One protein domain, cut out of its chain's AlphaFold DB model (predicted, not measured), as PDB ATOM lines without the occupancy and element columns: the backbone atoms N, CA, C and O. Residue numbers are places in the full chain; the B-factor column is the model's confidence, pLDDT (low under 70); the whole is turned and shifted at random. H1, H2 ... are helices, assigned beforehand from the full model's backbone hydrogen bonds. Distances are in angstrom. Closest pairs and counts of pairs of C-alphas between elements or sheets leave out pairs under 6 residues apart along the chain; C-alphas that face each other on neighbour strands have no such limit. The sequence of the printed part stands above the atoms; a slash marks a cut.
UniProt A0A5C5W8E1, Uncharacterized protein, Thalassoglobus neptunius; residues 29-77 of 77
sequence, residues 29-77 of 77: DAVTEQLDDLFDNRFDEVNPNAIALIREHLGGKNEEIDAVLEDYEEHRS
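AT A GLANCE: This is residues 29 to 77 of the 77 residues of an uncharacterized protein of Thalassoglobus neptunius (UniProt A0A5C5W8E1). Two helices, H2 and H3, lie side by side as a helical hairpin, and H1 lies across both of them like a crossbar, its early part by H2 and its late part by H3. The helices touch pairwise, and a loop of residues 40 to 47 leads from H1 to H2. The printed part has 49 residues with three named helices, in the order H1, H2, H3, and no named strand; the class is all helix. It is compact, with a radius of gyration of the C-alphas of 9.6 A, and rounded, spanning 24 by 23 by 17 A.

HOW THE PARTS SIT: The longest helix by residues is H3, residues 63 to 76. It touches H2, residues 48 to 58, with residues 65 to 69 alone; the closest C-alphas, of Leu 58 and Ile 65, are 7.5 A apart. This hairpin runs opposite ways at a shallow tilt of 24 degrees. H3 also touches H1, residues 29 to 39, with residues 68 to 72 alone. Their closest C-alphas, of Leu 38 and Val 68, are 6.4 A apart, and their lines are about perpendicular at 78 degrees. H1 touches H2 about perpendicular at 88 degrees, the closest C-alphas being those of Val 31 and Ala 50, 5.4 A apart. The packing is mostly crossed, but only just: one of the three touching pairs is at a shallow tilt. In H2 and H3 every O i to N i+4 pair is within hydrogen-bond range; in H1 6 of 7 are.

IN THESE COORDINATES: H3 measures 20.3 A from C-alpha 63 to C-alpha 76, which is at (31.426, 34.111, 24.070). H1 measures 15.5 A and begins with C-alpha 29 at (9.612, 35.117, 13.340). H2 measures 15.0 A from C-alpha 48 at (23.273, 29.756, 19.252) to C-alpha 58.

THE WHOLE: The C-alphas farthest apart, of Asp 29 and Ser 77, are 27.7 A apart. The printed part has no cut and ends at the chain's last residue. The link from H2 to H3 is tight and that from H1 to H2 is short. Mean pLDDT of the printed part is 94.2, and no printed residue is under 70.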
ATOM      1  N   ASP A  29       9.808  34.199  12.206       93.50
ATOM      2  CA  ASP A  29       9.612  35.117  13.340       93.50
ATOM      3  C   ASP A  29      10.496  34.804  14.556       93.50
ATOM      4  O   ASP A  29      11.097  35.702  15.135       93.50
ATOM      5  N   ALA A  30      10.628  33.522  14.911       90.69
ATOM      6  CA  ALA A  30      11.402  33.107  16.078       90.69
ATOM      7  C   ALA A  30      12.908  33.375  15.935       90.69
ATOM      8  O   ALA A  30      13.582  33.565  16.936       90.69
ATOM      9  N   VAL A  31      13.456  33.360  14.716       93.56
ATOM     10  CA  VAL A  31      14.872  33.686  14.479       93.56
ATOM     11  C   VAL A  31      15.046  35.193  14.305       93.56
ATOM     12  O   VAL A  31      16.060  35.742  14.720       93.56
ATOM     13  N   THR A  32      14.043  35.875  13.753       93.88
ATOM     14  CA  THR A  32      14.018  37.337  13.692       93.88
ATOM     15  C   THR A  32      14.022  37.978  15.084       93.88
ATOM     16  O   THR A  32      14.778  38.915  15.293       93.88
ATOM     17  N   GLU A  33      13.283  37.441  16.058       96.00
ATOM     18  CA  GLU A  33      13.312  37.926  17.453       96.00
ATOM     19  C   GLU A  33      14.724  37.855  18.062       96.00
ATOM     20  O   GLU A  33      15.162  38.755  18.768       96.00
ATOM     21  N   GLN A  34      15.490  36.822  17.710       96.25
ATOM     22  CA  GLN A  34      16.874  36.663  18.168       96.25
ATOM     23  C   GLN A  34      17.816  37.707  17.558       96.25
ATOM     24  O   GLN A  34      18.845  38.032  18.144       96.25
ATOM     25  N   LEU A  35      17.472  38.237  16.382       94.31
ATOM     26  CA  LEU A  35      18.187  39.358  15.787       94.31
ATOM     27  C   LEU A  35      17.910  40.656  16.559       94.31
ATOM     28  O   LEU A  35      18.834  41.437  16.763       94.31
ATOM     29  N   ASP A  36      16.680  40.863  17.031       95.06
ATOM     30  CA  ASP A  36      16.351  42.004  17.893       95.06
ATOM     31  C   ASP A  36      17.107  41.909  19.232       95.06
ATOM     32  O   ASP A  36      17.721  42.883  19.669       95.06
ATOM     33  N   ASP A  37      17.161  40.715  19.836       96.56
ATOM     34  CA  ASP A  37      17.944  40.456  21.053       96.56
ATOM     35  C   ASP A  37      19.445  40.764  20.856       96.56
ATOM     36  O   ASP A  37      20.085  41.337  21.743       96.56
ATOM     37  N   LEU A  38      20.007  40.429  19.685       95.44
ATOM     38  CA  LEU A  38      21.379  40.788  19.308       95.44
ATOM     39  C   LEU A  38      21.573  42.307  19.261       95.44
ATOM     40  O   LEU A  38      22.507  42.816  19.879       95.44
ATOM     41  N   PHE A  39      20.695  43.035  18.564       95.88
ATOM     42  CA  PHE A  39      20.780  44.497  18.461       95.88
ATOM     43  C   PHE A  39      20.618  45.200  19.818       95.88
ATOM     44  O   PHE A  39      21.228  46.245  20.051       95.88
ATOM     45  N   ASP A  40      19.866  44.601  20.742       96.81
ATOM     46  CA  ASP A  40      19.736  45.062  22.126       96.81
ATOM     47  C   ASP A  40      20.934  44.682  23.022       96.81
ATOM     48  O   ASP A  40      20.963  45.049  24.199       96.81
ATOM     49  N   ASN A  41      21.937  43.972  22.493       94.62
ATOM     50  CA  ASN A  41      23.078  43.406  23.223       94.62
ATOM     51  C   ASN A  41      22.687  42.409  24.334       94.62
ATOM     52  O   ASN A  41      23.430  42.221  25.301       94.62
ATOM     53  N   ARG A  42      21.533  41.739  24.214       95.44
ATOM     54  CA  ARG A  42      21.058  40.698  25.148       95.44
ATOM     55  C   ARG A  42      21.664  39.330  24.814       95.44
ATOM     56  O   ARG A  42      20.960  38.344  24.632       95.44
ATOM     57  N   PHE A  43      22.991  39.267  24.689       94.19
ATOM     58  CA  PHE A  43      23.717  38.101  24.155       94.19
ATOM     59  C   PHE A  43      23.527  36.800  24.950       94.19
ATOM     60  O   PHE A  43      23.690  35.711  24.398       94.19
ATOM     61  N   ASP A  44      23.190  36.891  26.232       94.19
ATOM     62  CA  ASP A  44      22.883  35.759  27.107       94.19
ATOM     63  C   ASP A  44      21.493  35.153  26.862       94.19
ATOM     64  O   ASP A  44      21.266  33.986  27.198       94.19
ATOM     65  N   GLU A  45      20.588  35.909  26.241       93.12
ATOM     66  CA  GLU A  45      19.235  35.473  25.881       93.12
ATOM     67  C   GLU A  45      19.184  34.821  24.489       93.12
ATOM     68  O   GLU A  45      18.221  34.120  24.169       93.12
ATOM     69  N   VAL A  46      20.245  34.973  23.684       95.06
ATOM     70  CA  VAL A  46      20.260  34.504  22.297       95.06
ATOM     71  C   VAL A  46      20.590  33.013  22.170       95.06
ATOM     72  O   VAL A  46      21.563  32.488  22.718       95.06
ATOM     73  N   ASN A  47      19.804  32.313  21.356       95.44
ATOM     74  CA  ASN A  47      20.001  30.914  21.012       95.44
ATOM     75  C   ASN A  47      21.107  30.739  19.944       95.44
ATOM     76  O   ASN A  47      20.935  31.186  18.809       95.44
ATOM     77  N   PRO A  48      22.189  29.978  20.217       94.56
ATOM     78  CA  PRO A  48      23.273  29.756  19.252       94.56
ATOM     79  C   PRO A  48      22.837  29.132  17.917       94.56
ATOM     80  O   PRO A  48      23.458  29.381  16.888       94.56
ATOM     81  N   ASN A  49      21.765  28.333  17.904       95.62
ATOM     82  CA  ASN A  49      21.239  27.775  16.654       95.62
ATOM     83  C   ASN A  49      20.568  28.853  15.793       95.62
ATOM     84  O   ASN A  49      20.640  28.783  14.569       95.62
ATOM     85  N   ALA A  50      19.939  29.854  16.418       95.94
ATOM     86  CA  ALA A  50      19.387  30.999  15.703       95.94
ATOM     87  C   ALA A  50      20.511  31.860  15.113       95.94
ATOM     88  O   ALA A  50      20.431  32.223  13.946       95.94
ATOM     89  N   ILE A  51      21.605  32.073  15.855       96.44
ATOM     90  CA  ILE A  51      22.812  32.753  15.348       96.44
ATOM     91  C   ILE A  51      23.360  32.073  14.095       96.44
ATOM     92  O   ILE A  51      23.663  32.743  13.109       96.44
ATOM     93  N   ALA A  52      23.463  30.740  14.107       95.94
ATOM     94  CA  ALA A  52      23.940  29.989  12.950       95.94
ATOM     95  C   ALA A  52      23.056  30.222  11.712       95.94
ATOM     96  O   ALA A  52      23.585  30.448  10.624       95.94
ATOM     97  N   LEU A  53      21.730  30.240  11.887       96.62
ATOM     98  CA  LEU A  53      20.779  30.524  10.809       96.62
ATOM     99  C   LEU A  53      20.869  31.977  10.326       96.62
ATOM    100  O   LEU A  53      20.898  32.219   9.122       96.62
ATOM    101  N   ILE A  54      20.973  32.947  11.238       96.56
ATOM    102  CA  ILE A  54      21.164  34.361  10.883       96.56
ATOM    103  C   ILE A  54      22.440  34.512  10.051       96.56
ATOM    104  O   ILE A  54      22.402  35.116   8.981       96.56
ATOM    105  N   ARG A  55      23.552  33.904  10.477       96.44
ATOM    106  CA  ARG A  55      24.825  33.955   9.749       96.44
ATOM    107  C   ARG A  55      24.733  33.275   8.380       96.44
ATOM    108  O   ARG A  55      25.238  33.819   7.402       96.44
ATOM    109  N   GLU A  56      24.074  32.120   8.284       95.94
ATOM    110  CA  GLU A  56      23.868  31.403   7.016       95.94
ATOM    111  C   GLU A  56      23.059  32.235   6.008       95.94
ATOM    112  O   GLU A  56      23.413  32.315   4.829       95.94
ATOM    113  N   HIS A  57      21.978  32.869   6.463       95.06
ATOM    114  CA  HIS A  57      21.042  33.563   5.584       95.06
ATOM    115  C   HIS A  57      21.416  35.023   5.316       95.06
ATOM    116  O   HIS A  57      21.200  35.500   4.199       95.06
ATOM    117  N   LEU A  58      21.946  35.742   6.306       95.50
ATOM    118  CA  LEU A  58      22.182  37.190   6.254       95.50
ATOM    119  C   LEU A  58      23.658  37.587   6.253       95.50
ATOM    120  O   LEU A  58      23.946  38.740   5.934       95.50
ATOM    121  N   GLY A  59      24.578  36.656   6.515       93.75
ATOM    122  CA  GLY A  59      26.011  36.939   6.528       93.75
ATOM    123  C   GLY A  59      26.499  37.575   5.223       93.75
ATOM    124  O   GLY A  59      26.216  37.073   4.124       93.75
ATOM    125  N   GLY A  60      27.208  38.698   5.334       91.94
ATOM    126  CA  GLY A  60      27.727  39.464   4.200       91.94
ATOM    127  C   GLY A  60      26.656  40.194   3.386       91.94
ATOM    128  O   GLY A  60      26.926  40.604   2.256       91.94
ATOM    129  N   LYS A  61      25.415  40.292   3.888       92.25
ATOM    130  CA  LYS A  61      24.307  41.002   3.218       92.25
ATOM    131  C   LYS A  61      23.960  42.330   3.877       92.25
ATOM    132  O   LYS A  61      23.236  43.115   3.266       92.25
ATOM    133  N   ASN A  62      24.414  42.557   5.106       92.88
ATOM    134  CA  ASN A  62      24.197  43.790   5.845       92.88
ATOM    135  C   ASN A  62      25.310  43.963   6.888       92.88
ATOM    136  O   ASN A  62      25.456  43.122   7.770       92.88
ATOM    137  N   GLU A  63      26.057  45.063   6.785       93.88
ATOM    138  CA  GLU A  63      27.232  45.322   7.628       93.88
ATOM    139  C   GLU A  63      26.885  45.452   9.119       93.88
ATOM    140  O   GLU A  63      27.660  45.014   9.959       93.88
ATOM    141  N   GLU A  64      25.719  46.007   9.463       95.12
ATOM    142  CA  GLU A  64      25.293  46.150  10.865       95.12
ATOM    143  C   GLU A  64      24.973  44.788  11.495       95.12
ATOM    144  O   GLU A  64      25.333  44.532  12.643       95.12
ATOM    145  N   ILE A  65      24.340  43.890  10.731       95.69
ATOM    146  CA  ILE A  65      24.098  42.507  11.159       95.69
ATOM    147  C   ILE A  65      25.419  41.744  11.289       95.69
ATOM    148  O   ILE A  65      25.600  40.992  12.242       95.69
ATOM    149  N   ASP A  66      26.351  41.922  10.353       96.56
ATOM    150  CA  ASP A  66      27.659  41.269  10.441       96.56
ATOM    151  C   ASP A  66      28.436  41.753  11.677       96.56
ATOM    152  O   ASP A  66      28.971  40.925  12.413       96.56
ATOM    153  N   ALA A  67      28.407  43.058  11.967       96.56
ATOM    154  CA  ALA A  67      29.043  43.638  13.148       96.56
ATOM    155  C   ALA A  67      28.464  43.082  14.459       96.56
ATOM    156  O   ALA A  67      29.216  42.625  15.317       96.56
ATOM    157  N   VAL A  68      27.135  43.030  14.609       96.88
ATOM    158  CA  VAL A  68      26.527  42.509  15.850       96.88
ATOM    159  C   VAL A  68      26.753  40.998  16.023       96.88
ATOM    160  O   VAL A  68      26.852  40.495  17.144       96.88
ATOM    161  N   LEU A  69      26.886  40.253  14.919       96.62
ATOM    162  CA  LEU A  69      27.285  38.844  14.951       96.62
ATOM    163  C   LEU A  69      28.753  38.656  15.350       96.62
ATOM    164  O   LEU A  69      29.079  37.608  15.902       96.62
ATOM    165  N   GLU A  70      29.642  39.595  15.029       96.44
ATOM    166  CA  GLU A  70      31.035  39.584  15.494       96.44
ATOM    167  C   GLU A  70      31.106  39.910  16.990       96.44
ATOM    168  O   GLU A  70      31.697  39.133  17.743       96.44
ATOM    169  N   ASP A  71      30.401  40.956  17.435       95.75
ATOM    170  CA  ASP A  71      30.308  41.338  18.850       95.75
ATOM    171  C   ASP A  71      29.829  40.164  19.721       95.75
ATOM    172  O   ASP A  71      30.402  39.885  20.780       95.75
ATOM    173  N   TYR A  72      28.815  39.423  19.266       95.19
ATOM    174  CA  TYR A  72      28.325  38.227  19.957       95.19
ATOM    175  C   TYR A  72      29.398  37.130  20.115       95.19
ATOM    176  O   TYR A  72      29.480  36.498  21.174       95.19
ATOM    177  N   GLU A  73      30.225  36.878  19.092       94.19
ATOM    178  CA  GLU A  73      31.286  35.858  19.160       94.19
ATOM    179  C   GLU A  73      32.396  36.273  20.131       94.19
ATOM    180  O   GLU A  73      32.861  35.446  20.919       94.19
ATOM    181  N   GLU A  74      32.784  37.552  20.129       94.31
ATOM    182  CA  GLU A  74      33.782  38.084  21.063       94.31
ATOM    183  C   GLU A  74      33.335  37.916  22.522       94.31
ATOM    184  O   GLU A  74      34.126  37.493  23.367       94.31
ATOM    185  N   HIS A  75      32.051  38.147  22.818       91.50
ATOM    186  CA  HIS A  75      31.491  37.988  24.166       91.50
ATOM    187  C   HIS A  75      31.373  36.528  24.635       91.50
ATOM    188  O   HIS A  75      31.224  36.286  25.837       91.50
ATOM    189  N   ARG A  76      31.428  35.547  23.725       82.94
ATOM    190  CA  ARG A  76      31.426  34.111  24.070       82.94
ATOM    191  C   ARG A  76      32.814  33.483  24.162       82.94
ATOM    192  O   ARG A  76      32.894  32.334  24.611       82.94
ATOM    193  N   SER A  77      33.857  34.182  23.708       70.00
ATOM    194  CA  SER A  77      35.254  33.722  23.758       70.00
ATOM    195  C   SER A  77      35.885  33.863  25.143       70.00
ATOM    196  O   SER A  77      36.664  32.949  25.508       70.00
TER     197      SER A  77